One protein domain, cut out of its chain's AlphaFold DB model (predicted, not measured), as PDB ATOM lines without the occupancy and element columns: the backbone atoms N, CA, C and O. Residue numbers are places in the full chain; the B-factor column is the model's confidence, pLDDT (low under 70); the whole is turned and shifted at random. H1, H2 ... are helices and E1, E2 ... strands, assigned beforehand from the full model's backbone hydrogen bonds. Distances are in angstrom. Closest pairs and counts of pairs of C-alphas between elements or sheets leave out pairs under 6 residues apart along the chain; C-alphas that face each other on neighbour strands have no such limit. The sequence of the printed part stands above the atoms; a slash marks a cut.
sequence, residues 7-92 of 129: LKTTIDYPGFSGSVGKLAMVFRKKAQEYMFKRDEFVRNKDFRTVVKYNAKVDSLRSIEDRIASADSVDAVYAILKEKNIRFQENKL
ATOM      1  N   LEU A   7     219.294 222.519 213.476       69.50
ATOM      2  CA  LEU A   7     220.741 222.686 213.280       69.50
ATOM      3  C   LEU A   7     221.351 223.740 214.220       69.50
ATOM      4  O   LEU A   7     222.564 223.734 214.453       69.50
ATOM      5  N   LYS A   8     220.521 224.636 214.767       75.50
ATOM      6  CA  LYS A   8     220.927 225.663 215.734       75.50
ATOM      7  C   LYS A   8     220.814 225.184 217.181       75.50
ATOM      8  O   LYS A   8     221.454 225.793 218.034       75.50
ATOM      9  N   THR A   9     220.072 224.104 217.459       82.25
ATOM     10  CA  THR A   9     219.997 223.550 218.817       82.25
ATOM     11  C   THR A   9     221.368 223.117 219.305       82.25
ATOM     12  O   THR A   9     222.162 222.522 218.570       82.25
ATOM     13  N   THR A  10     221.647 223.462 220.555       85.19
ATOM     14  CA  THR A  10     222.876 223.109 221.251       85.19
ATOM     15  C   THR A  10     222.804 221.686 221.775       85.19
ATOM     16  O   THR A  10     221.788 221.259 222.317       85.19
ATOM     17  N   ILE A  11     223.911 220.974 221.622       83.81
ATOM     18  CA  ILE A  11     224.171 219.665 222.194       83.81
ATOM     19  C   ILE A  11     225.351 219.805 223.139       83.81
ATOM     20  O   ILE A  11     226.384 220.382 222.783       83.81
ATOM     21  N   ASP A  12     225.181 219.224 224.319       84.12
ATOM     22  CA  ASP A  12     226.263 218.967 225.250       84.12
ATOM     23  C   ASP A  12     226.520 217.458 225.280       84.12
ATOM     24  O   ASP A  12     225.719 216.668 225.787       84.12
ATOM     25  N   TYR A  13     227.597 217.040 224.621       82.44
ATOM     26  CA  TYR A  13     228.034 215.653 224.562       82.44
ATOM     27  C   TYR A  13     229.448 215.564 225.146       82.44
ATOM     28  O   TYR A  13     230.250 216.470 224.931       82.44
ATOM     29  N   PRO A  14     229.827 214.485 225.853       82.06
ATOM     30  CA  PRO A  14     231.165 214.376 226.430       82.06
ATOM     31  C   PRO A  14     232.286 214.655 225.410       82.06
ATOM     32  O   PRO A  14     232.467 213.918 224.437       82.06
ATOM     33  N   GLY A  15     233.034 215.741 225.638       80.12
ATOM     34  CA  GLY A  15     234.131 216.197 224.773       80.12
ATOM     35  C   GLY A  15     233.720 217.030 223.548       80.12
ATOM     36  O   GLY A  15     234.603 217.434 222.785       80.12
ATOM     37  N   PHE A  16     232.422 217.291 223.358       83.44
ATOM     38  CA  PHE A  16     231.871 218.163 222.322       83.44
ATOM     39  C   PHE A  16     230.753 219.063 222.867       83.44
ATOM     40  O   PHE A  16     229.678 218.584 223.221       83.44
ATOM     41  N   SER A  17     230.964 220.376 222.827       83.00
ATOM     42  CA  SER A  17     229.916 221.363 223.098       83.00
ATOM     43  C   SER A  17     229.726 222.275 221.888       83.00
ATOM     44  O   SER A  17     230.663 222.874 221.349       83.00
ATOM     45  N   GLY A  18     228.492 222.366 221.399       85.56
ATOM     46  CA  GLY A  18     228.205 223.141 220.197       85.56
ATOM     47  C   GLY A  18     226.802 222.914 219.670       85.56
ATOM     48  O   GLY A  18     225.978 222.286 220.319       85.56
ATOM     49  N   SER A  19     226.509 223.432 218.480       87.69
ATOM     50  CA  SER A  19     225.237 223.150 217.818       87.69
ATOM     51  C   SER A  19     225.279 221.829 217.049       87.69
ATOM     52  O   SER A  19     226.354 221.379 216.640       87.69
ATOM     53  N   VAL A  20     224.113 221.242 216.772       83.38
ATOM     54  CA  VAL A  20     223.987 220.085 215.864       83.38
ATOM     55  C   VAL A  20     224.621 220.389 214.500       83.38
ATOM     56  O   VAL A  20     225.320 219.555 213.931       83.38
ATOM     57  N   GLY A  21     224.482 221.622 214.002       83.00
ATOM     58  CA  GLY A  21     225.156 222.061 212.781       83.00
ATOM     59  C   GLY A  21     226.685 222.047 212.894       83.00
ATOM     60  O   GLY A  21     227.365 221.612 211.964       83.00
ATOM     61  N   LYS A  22     227.253 222.460 214.039       85.62
ATOM     62  CA  LYS A  22     228.701 222.326 214.291       85.62
ATOM     63  C   LYS A  22     229.125 220.861 214.339       85.62
ATOM     64  O   LYS A  22     230.170 220.528 213.788       85.62
ATOM     65  N   LEU A  23     228.314 219.997 214.943       84.56
ATOM     66  CA  LEU A  23     228.571 218.561 215.013       84.56
ATOM     67  C   LEU A  23     228.636 217.946 213.605       84.56
ATOM     68  O   LEU A  23     229.614 217.278 213.273       84.56
ATOM     69  N   ALA A  24     227.654 218.247 212.749       83.19
ATOM     70  CA  ALA A  24     227.643 217.814 211.350       83.19
ATOM     71  C   ALA A  24     228.883 218.313 210.582       83.19
ATOM     72  O   ALA A  24     229.537 217.540 209.879       83.19
ATOM     73  N   MET A  25     229.288 219.574 210.785       85.56
ATOM     74  CA  MET A  25     230.520 220.108 210.185       85.56
ATOM     75  C   MET A  25     231.779 219.356 210.633       85.56
ATOM     76  O   MET A  25     232.675 219.144 209.814       85.56
ATOM     77  N   VAL A  26     231.863 218.926 211.898       86.19
ATOM     78  CA  VAL A  26     232.994 218.118 212.388       86.19
ATOM     79  C   VAL A  26     233.054 216.776 211.659       86.19
ATOM     80  O   VAL A  26     234.128 216.405 211.178       86.19
ATOM     81  N   PHE A  27     231.921 216.083 211.507       83.81
ATOM     82  CA  PHE A  27     231.844 214.825 210.753       83.81
ATOM     83  C   PHE A  27     232.258 215.001 209.293       83.81
ATOM     84  O   PHE A  27     233.122 214.268 208.802       83.81
ATOM     85  N   ARG A  28     231.719 216.026 208.627       84.56
ATOM     86  CA  ARG A  28     232.019 216.329 207.226       84.56
ATOM     87  C   ARG A  28     233.493 216.663 207.008       84.56
ATOM     88  O   ARG A  28     234.118 216.129 206.090       84.56
ATOM     89  N   LYS A  29     234.076 217.499 207.875       86.88
ATOM     90  CA  LYS A  29     235.502 217.854 207.820       86.88
ATOM     91  C   LYS A  29     236.384 216.622 208.015       86.88
ATOM     92  O   LYS A  29     237.328 216.418 207.254       86.88
ATOM     93  N   LYS A  30     236.045 215.747 208.967       84.69
ATOM     94  CA  LYS A  30     236.784 214.495 209.178       84.69
ATOM     95  C   LYS A  30     236.668 213.520 208.011       84.69
ATOM     96  O   LYS A  30     237.659 212.892 207.644       84.69
ATOM     97  N   ALA A  31     235.490 213.413 207.400       84.81
ATOM     98  CA  ALA A  31     235.305 212.611 206.198       84.81
ATOM     99  C   ALA A  31     236.185 213.129 205.048       84.81
ATOM    100  O   ALA A  31     236.861 212.337 204.395       84.81
ATOM    101  N   GLN A  32     236.258 214.449 204.847       86.31
ATOM    102  CA  GLN A  32     237.149 215.058 203.853       86.31
ATOM    103  C   GLN A  32     238.631 214.782 204.138       86.31
ATOM    104  O   GLN A  32     239.365 214.436 203.214       86.31
ATOM    105  N   GLU A  33     239.070 214.853 205.399       86.25
ATOM    106  CA  GLU A  33     240.441 214.474 205.776       86.25
ATOM    107  C   GLU A  33     240.758 213.020 205.394       86.25
ATOM    108  O   GLU A  33     241.853 212.733 204.906       86.25
ATOM    109  N   TYR A  34     239.810 212.089 205.571       84.62
ATOM    110  CA  TYR A  34     239.998 210.701 205.138       84.62
ATOM    111  C   TYR A  34     239.961 210.524 203.626       84.62
ATOM    112  O   TYR A  34     240.710 209.689 203.125       84.62
ATOM    113  N   MET A  35     239.166 211.309 202.896       83.69
ATOM    114  CA  MET A  35     239.214 211.316 201.431       83.69
ATOM    115  C   MET A  35     240.572 211.815 200.921       83.69
ATOM    116  O   MET A  35     241.158 211.177 200.053       83.69
ATOM    117  N   PHE A  36     241.118 212.882 201.510       85.56
ATOM    118  CA  PHE A  36     242.431 213.406 201.126       85.56
ATOM    119  C   PHE A  36     243.549 212.388 201.390       85.56
ATOM    120  O   PHE A  36     244.339 212.082 200.500       85.56
ATOM    121  N   LYS A  37     243.560 211.782 202.588       82.06
ATOM    122  CA  LYS A  37     244.508 210.705 202.919       82.06
ATOM    123  C   LYS A  37     244.347 209.510 201.987       82.06
ATOM    124  O   LYS A  37     245.336 208.960 201.519       82.06
ATOM    125  N   ARG A  38     243.108 209.107 201.685       82.12
ATOM    126  CA  ARG A  38     242.836 208.032 200.725       82.12
ATOM    127  C   ARG A  38     243.495 208.324 199.382       82.12
ATOM    128  O   ARG A  38     244.147 207.433 198.852       82.12
ATOM    129  N   ASP A  39     243.330 209.527 198.844       79.12
ATOM    130  CA  ASP A  39     243.868 209.886 197.528       79.12
ATOM    131  C   ASP A  39     245.405 209.852 197.505       79.12
ATOM    132  O   ASP A  39     245.999 209.440 196.506       79.12
ATOM    133  N   GLU A  40     246.052 210.169 198.627       81.38
ATOM    134  CA  GLU A  40     247.492 209.976 198.821       81.38
ATOM    135  C   GLU A  40     247.887 208.485 198.755       81.38
ATOM    136  O   GLU A  40     248.812 208.109 198.032       81.38
ATOM    137  N   PHE A  41     247.132 207.598 199.412       79.56
ATOM    138  CA  PHE A  41     247.374 206.148 199.355       79.56
ATOM    139  C   PHE A  41     247.026 205.515 198.000       79.56
ATOM    140  O   PHE A  41     247.675 204.545 197.602       79.56
ATOM    141  N   VAL A  42     246.050 206.066 197.267       77.19
ATOM    142  CA  VAL A  42     245.739 205.654 195.886       77.19
ATOM    143  C   VAL A  42     246.949 205.897 194.989       77.19
ATOM    144  O   VAL A  42     247.329 205.006 194.228       77.19
ATOM    145  N   ARG A  43     247.603 207.061 195.117       79.56
ATOM    146  CA  ARG A  43     248.838 207.377 194.375       79.56
ATOM    147  C   ARG A  43     249.973 206.411 194.724       79.56
ATOM    148  O   ARG A  43     250.695 205.979 193.830       79.56
ATOM    149  N   ASN A  44     250.052 205.990 195.987       81.81
ATOM    150  CA  ASN A  44     251.040 205.021 196.474       81.81
ATOM    151  C   ASN A  44     250.658 203.545 196.226       81.81
ATOM    152  O   ASN A  44     251.391 202.649 196.642       81.81
ATOM    153  N   LYS A  45     249.529 203.268 195.549       80.75
ATOM    154  CA  LYS A  45     248.998 201.918 195.257       80.75
ATOM    155  C   LYS A  45     248.791 201.023 196.493       80.75
ATOM    156  O   LYS A  45     248.712 199.799 196.359       80.75
ATOM    157  N   ASP A  46     248.640 201.593 197.688       81.25
ATOM    158  CA  ASP A  46     248.320 200.819 198.895       81.25
ATOM    159  C   ASP A  46     246.804 200.615 199.015       81.25
ATOM    160  O   ASP A  46     246.084 201.269 199.771       81.25
ATOM    161  N   PHE A  47     246.286 199.668 198.235       76.31
ATOM    162  CA  PHE A  47     244.850 199.411 198.171       76.31
ATOM    163  C   PHE A  47     244.248 198.990 199.517       76.31
ATOM    164  O   PHE A  47     243.070 199.247 199.765       76.31
ATOM    165  N   ARG A  48     245.026 198.377 200.421       79.12
ATOM    166  CA  ARG A  48     244.513 197.916 201.718       79.12
ATOM    167  C   ARG A  48     244.195 199.089 202.640       79.12
ATOM    168  O   ARG A  48     243.210 199.021 203.379       79.12
ATOM    169  N   THR A  49     245.007 200.142 202.624       79.00
ATOM    170  CA  THR A  49     244.707 201.379 203.359       79.00
ATOM    171  C   THR A  49     243.613 202.177 202.666       79.00
ATOM    172  O   THR A  49     242.709 202.647 203.354       79.00
ATOM    173  N   VAL A  50     243.586 202.215 201.330       78.00
ATOM    174  CA  VAL A  50     242.498 202.849 200.564       78.00
ATOM    175  C   VAL A  50     241.127 202.286 200.939       78.00
ATOM    176  O   VAL A  50     240.233 203.075 201.254       78.00
ATOM    177  N   VAL A  51     240.938 200.954 200.985       81.31
ATOM    178  CA  VAL A  51     239.615 200.428 201.379       81.31
ATOM    179  C   VAL A  51     239.299 200.742 202.837       81.31
ATOM    180  O   VAL A  51     238.160 201.083 203.117       81.31
ATOM    181  N   LYS A  52     240.275 200.735 203.758       81.62
ATOM    182  CA  LYS A  52     240.033 201.165 205.149       81.62
ATOM    183  C   LYS A  52     239.541 202.613 205.223       81.62
ATOM    184  O   LYS A  52     238.623 202.894 205.989       81.62
ATOM    185  N   TYR A  53     240.137 203.523 204.453       81.81
ATOM    186  CA  TYR A  53     239.742 204.931 204.457       81.81
ATOM    187  C   TYR A  53     238.397 205.174 203.771       81.81
ATOM    188  O   TYR A  53     237.594 205.912 204.329       81.81
ATOM    189  N   ASN A  54     238.102 204.523 202.639       82.81
ATOM    190  CA  ASN A  54     236.764 204.582 202.025       82.81
ATOM    191  C   ASN A  54     235.692 204.153 203.016       82.81
ATOM    192  O   ASN A  54     234.724 204.860 203.263       82.81
ATOM    193  N   ALA A  55     235.947 203.020 203.652       79.69
ATOM    194  CA  ALA A  55     235.040 202.444 204.601       79.69
ATOM    195  C   ALA A  55     234.812 203.449 205.769       79.69
ATOM    196  O   ALA A  55     233.660 203.698 206.145       79.69
ATOM    197  N   LYS A  56     235.870 204.100 206.292       82.56
ATOM    198  CA  LYS A  56     235.768 205.179 207.304       82.56
ATOM    199  C   LYS A  56     234.926 206.365 206.828       82.56
ATOM    200  O   LYS A  56     234.082 206.835 207.587       82.56
ATOM    201  N   VAL A  57     235.137 206.832 205.597       84.38
ATOM    202  CA  VAL A  57     234.363 207.929 204.993       84.38
ATOM    203  C   VAL A  57     232.879 207.575 204.934       84.38
ATOM    204  O   VAL A  57     232.056 208.362 205.395       84.38
ATOM    205  N   ASP A  58     232.546 206.380 204.446       83.81
ATOM    206  CA  ASP A  58     231.159 205.915 204.333       83.81
ATOM    207  C   ASP A  58     230.477 205.857 205.702       83.81
ATOM    208  O   ASP A  58     229.325 206.263 205.854       83.81
ATOM    209  N   SER A  59     231.203 205.415 206.732       82.69
ATOM    210  CA  SER A  59     230.645 205.357 208.078       82.69
ATOM    211  C   SER A  59     230.387 206.739 208.676       82.69
ATOM    212  O   SER A  59     229.390 206.901 209.375       82.69
ATOM    213  N   LEU A  60     231.257 207.723 208.425       84.81
ATOM    214  CA  LEU A  60     231.037 209.093 208.898       84.81
ATOM    215  C   LEU A  60     229.866 209.752 208.169       84.81
ATOM    216  O   LEU A  60     229.056 210.403 208.820       84.81
ATOM    217  N   ARG A  61     229.731 209.523 206.856       84.44
ATOM    218  CA  ARG A  61     228.572 209.992 206.081       84.44
ATOM    219  C   ARG A  61     227.271 209.376 206.578       84.44
ATOM    220  O   ARG A  61     226.319 210.094 206.827       84.44
ATOM    221  N   SER A  62     227.257 208.069 206.836       85.31
ATOM    222  CA  SER A  62     226.078 207.402 207.401       85.31
ATOM    223  C   SER A  62     225.668 207.976 208.764       85.31
ATOM    224  O   SER A  62     224.481 208.016 209.080       85.31
ATOM    225  N   ILE A  63     226.627 208.413 209.584       84.69
ATOM    226  CA  ILE A  63     226.335 209.077 210.860       84.69
ATOM    227  C   ILE A  63     225.799 210.486 210.626       84.69
ATOM    228  O   ILE A  63     224.820 210.856 211.265       84.69
ATOM    229  N   GLU A  64     226.404 211.245 209.712       84.81
ATOM    230  CA  GLU A  64     225.926 212.569 209.305       84.81
ATOM    231  C   GLU A  64     224.472 212.504 208.818       84.81
ATOM    232  O   GLU A  64     223.637 213.247 209.326       84.81
ATOM    233  N   ASP A  65     224.144 211.549 207.943       84.50
ATOM    234  CA  ASP A  65     222.785 211.337 207.436       84.50
ATOM    235  C   ASP A  65     221.804 211.004 208.569       84.50
ATOM    236  O   ASP A  65     220.715 211.573 208.636       84.50
ATOM    237  N   ARG A  66     222.199 210.128 209.508       84.75
ATOM    238  CA  ARG A  66     221.370 209.773 210.675       84.75
ATOM    239  C   ARG A  66     221.161 210.943 211.635       84.75
ATOM    240  O   ARG A  66     220.114 211.012 212.270       84.75
ATOM    241  N   ILE A  67     222.149 211.825 211.780       84.31
ATOM    242  CA  ILE A  67     222.040 213.048 212.589       84.31
ATOM    243  C   ILE A  67     221.145 214.066 211.880       84.31
ATOM    244  O   ILE A  67     220.341 214.721 212.535       84.31
ATOM    245  N   ALA A  68     221.255 214.189 210.556       80.00
ATOM    246  CA  ALA A  68     220.418 215.080 209.760       80.00
ATOM    247  C   ALA A  68     218.948 214.636 209.735       80.00
ATOM    248  O   ALA A  68     218.061 215.483 209.710       80.00
ATOM    249  N   SER A  69     218.692 213.324 209.778       82.38
ATOM    250  CA  SER A  69     217.350 212.751 209.904       82.38
ATOM    251  C   SER A  69     216.849 212.659 211.350       82.38
ATOM    252  O   SER A  69     215.796 212.073 211.580       82.38
ATOM    253  N   ALA A  70     217.629 213.104 212.338       81.62
ATOM    254  CA  ALA A  70     217.210 213.061 213.730       81.62
ATOM    255  C   ALA A  70     216.306 214.258 214.037       81.62
ATOM    256  O   ALA A  70     216.676 215.400 213.782       81.62
ATOM    257  N   ASP A  71     215.158 213.992 214.655       81.56
ATOM    258  CA  ASP A  71     214.192 215.036 215.017       81.56
ATOM    259  C   ASP A  71     214.467 215.657 216.401       81.56
ATOM    260  O   ASP A  71     213.841 216.645 216.783       81.56
ATOM    261  N   SER A  72     215.387 215.077 217.186       83.62
ATOM    262  CA  SER A  72     215.686 215.518 218.554       83.62
ATOM    263  C   SER A  72     217.156 215.360 218.943       83.62
ATOM    264  O   SER A  72     217.894 214.523 218.414       83.62
ATOM    265  N   VAL A  73     217.588 216.162 219.921       82.06
ATOM    266  CA  VAL A  73     218.939 216.089 220.501       82.06
ATOM    267  C   VAL A  73     219.186 214.723 221.143       82.06
ATOM    268  O   VAL A  73     220.270 214.165 220.986       82.06
ATOM    269  N   ASP A  74     218.173 214.142 221.786       85.12
ATOM    270  CA  ASP A  74     218.264 212.811 222.392       85.12
ATOM    271  C   ASP A  74     218.518 211.720 221.348       85.12
ATOM    272  O   ASP A  74     219.316 210.809 221.579       85.12
ATOM    273  N   ALA A  75     217.899 211.827 220.167       85.88
ATOM    274  CA  ALA A  75     218.157 210.910 219.061       85.88
ATOM    275  C   ALA A  75     219.605 211.040 218.560       85.88
ATOM    276  O   ALA A  75     220.277 210.027 218.348       85.88
ATOM    277  N   VAL A  76     220.127 212.266 218.452       84.75
ATOM    278  CA  VAL A  76     221.543 212.504 218.125       84.75
ATOM    279  C   VAL A  76     222.453 211.898 219.195       84.75
ATOM    280  O   VAL A  76     223.393 211.177 218.860       84.75
ATOM    281  N   TYR A  77     222.148 212.102 220.477       85.12
ATOM    282  CA  TYR A  77     222.897 211.518 221.589       85.12
ATOM    283  C   TYR A  77     222.905 209.983 221.524       85.12
ATOM    284  O   TYR A  77     223.956 209.354 221.678       85.12
ATOM    285  N   ALA A  78     221.755 209.368 221.232       85.81
ATOM    286  CA  ALA A  78     221.630 207.925 221.061       85.81
ATOM    287  C   ALA A  78     222.488 207.408 219.895       85.81
ATOM    288  O   ALA A  78     223.173 206.398 220.059       85.81
ATOM    289  N   ILE A  79     222.523 208.114 218.758       85.75
ATOM    290  CA  ILE A  79     223.368 207.767 217.602       85.75
ATOM    291  C   ILE A  79     224.855 207.845 217.970       85.75
ATOM    292  O   ILE A  79     225.607 206.903 217.697       85.75
ATOM    293  N   LEU A  80     225.284 208.940 218.611       84.12
ATOM    294  CA  LEU A  80     226.676 209.127 219.036       84.12
ATOM    295  C   LEU A  80     227.112 208.019 220.006       84.12
ATOM    296  O   LEU A  80     228.192 207.440 219.848       84.12
ATOM    297  N   LYS A  81     226.240 207.666 220.958       83.00
ATOM    298  CA  LYS A  81     226.469 206.594 221.933       83.00
ATOM    299  C   LYS A  81     226.488 205.209 221.282       83.00
ATOM    300  O   LYS A  81     227.398 204.430 221.560       83.00
ATOM    301  N   GLU A  82     225.541 204.901 220.390       83.19
ATOM    302  CA  GLU A  82     225.473 203.628 219.648       83.19
ATOM    303  C   GLU A  82     226.769 203.382 218.868       83.19
ATOM    304  O   GLU A  82     227.322 202.280 218.874       83.19
ATOM    305  N   LYS A  83     227.286 204.431 218.225       79.88
ATOM    306  CA  LYS A  83     228.515 204.373 217.430       79.88
ATOM    307  C   LYS A  83     229.793 204.572 218.249       79.88
ATOM    308  O   LYS A  83     230.871 204.569 217.663       79.88
ATOM    309  N   ASN A  84     229.697 204.677 219.581       79.12
ATOM    310  CA  ASN A  84     230.831 204.889 220.491       79.12
ATOM    311  C   ASN A  84     231.727 206.070 220.078       79.12
ATOM    312  O   ASN A  84     232.956 206.024 220.190       79.12
ATOM    313  N   ILE A  85     231.103 207.139 219.592       80.81
ATOM    314  CA  ILE A  85     231.826 208.312 219.118       80.81
ATOM    315  C   ILE A  85     232.351 209.071 220.327       80.81
ATOM    316  O   ILE A  85     231.611 209.354 221.273       80.81
ATOM    317  N   ARG A  86     233.646 209.385 220.291       80.06
ATOM    318  CA  ARG A  86     234.309 210.194 221.312       80.06
ATOM    319  C   ARG A  86     234.891 211.440 220.685       80.06
ATOM    320  O   ARG A  86     235.431 211.395 219.574       80.06
ATOM    321  N   PHE A  87     234.793 212.518 221.443       80.94
ATOM    322  CA  PHE A  87     235.384 213.794 221.110       80.94
ATOM    323  C   PHE A  87     236.424 214.170 222.164       80.94
ATOM    324  O   PHE A  87     236.315 213.791 223.330       80.94
ATOM    325  N   GLN A  88     237.436 214.915 221.747       79.38
ATOM    326  CA  GLN A  88     238.371 215.615 222.618       79.38
ATOM    327  C   GLN A  88     238.522 217.018 222.047       79.38
ATOM    328  O   GLN A  88     238.813 217.160 220.860       79.38
ATOM    329  N   GLU A  89     238.284 218.045 222.863       76.06
ATOM    330  CA  GLU A  89     238.367 219.447 222.427       76.06
ATOM    331  C   GLU A  89     237.567 219.725 221.135       76.06
ATOM    332  O   GLU A  89     238.068 220.335 220.190       76.06
ATOM    333  N   ASN A  90     236.325 219.229 221.051       73.19
ATOM    334  CA  ASN A  90     235.453 219.341 219.872       73.19
ATOM    335  C   ASN A  90     235.971 218.651 218.593       73.19
ATOM    336  O   ASN A  90     235.413 218.847 217.511       73.19
ATOM    337  N   LYS A  91     237.015 217.822 218.686       75.25
ATOM    338  CA  LYS A  91     237.542 217.019 217.576       75.25
ATOM    339  C   LYS A  91     237.193 215.555 217.780       75.25
ATOM    340  O   LYS A  91     237.292 215.037 218.887       75.25
ATOM    341  N   LEU A  92     236.818 214.876 216.700       79.06
ATOM    342  CA  LEU A  92     236.589 213.432 216.706       79.06
ATOM    343  C   LEU A  92     237.917 212.711 217.004       79.06
ATOM    344  O   LEU A  92     238.868 212.853 216.230       79.06
TER     345      LEU A  92
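This is residues 7 to 92 of the 129 residues of an uncharacterized protein of viral metagenome (UniProt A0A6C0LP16). A long helical hairpin, H1 and H2 side by side, makes the longest axis, and at the end where H1 begins and H2 ends it bears a small head: the two-stranded hairpin E1 and E2 and the short helix H3. Residues 83 to 92 follow H3 as a tail with no named element, folded back on itself in a short antiparallel pairing of residues 87 to 88 with 91 to 92. The printed part has 86 residues with two named strands and three named helices, in the order E1, E2, H1, H2, H3; the sheet is E1 - E2, antiparallel, and the class is mostly helix. The whole is only just compact, close to loose, with a radius of gyration of the C-alphas of 14.1 A, and elongated, spanning 43 by 23 by 20 A.

The sheet is a hairpin of E1, residues 10 to 13, and E2, residues 16 to 19, antiparallel at 164 degrees. N 11 and O 18 are within hydrogen-bond range at 2.8 A, as are N 13 and O 16 at 2.9 A. H1, residues 20 to 43, follows E2 directly, and the two are near each other, with 5 pairs of C-alphas within 10 A. H2, residues 47 to 68, touches H1 with 33 pairs of C-alphas within 8 A, the closest being Ala 31 and Val 57 at 4.9 A. This helical hairpin has a shallow tilt of 15 degrees, opposite ways. H3, residues 73 to 82, forms a second helical hairpin with H2, at a shallow tilt of 26 degrees, opposite ways. H2 touches H3 with residues 63 to 67 alone, and the closest C-alphas are those of Ile 67 and Val 76, 5.6 A apart. H1 and H3 are close but not clearly touching, with the C-alphas of Val 20 and Val 73 at 7.9 A. The closest C-alphas of E1 and H3 are those of Ile 11 and Val 73, 6.6 A apart. H2 is apart from both strands, and H3 is apart from E2. In H1, H2 and H3 every O i to N i+4 pair is within hydrogen-bond range.

E1 begins at C-alpha 10, (222.876, 223.109, 221.251), and is 9.7 A long from first to last C-alpha; E2 is 9.4 A. H1 is 35.2 A long and ends at C-alpha 43, (248.838, 207.377, 194.375). H2 is 31.3 A long. H3 is 14.1 A long and ends at C-alpha 82, (225.473, 203.628, 219.648).

The C-alphas farthest apart, those of Thr 9 and Lys 45, are 43.2 A from each other. The printed part has no cut, and the four links between named elements are tight. The mean pLDDT of the printed part is 82.3, and residue 7 alone is under 70.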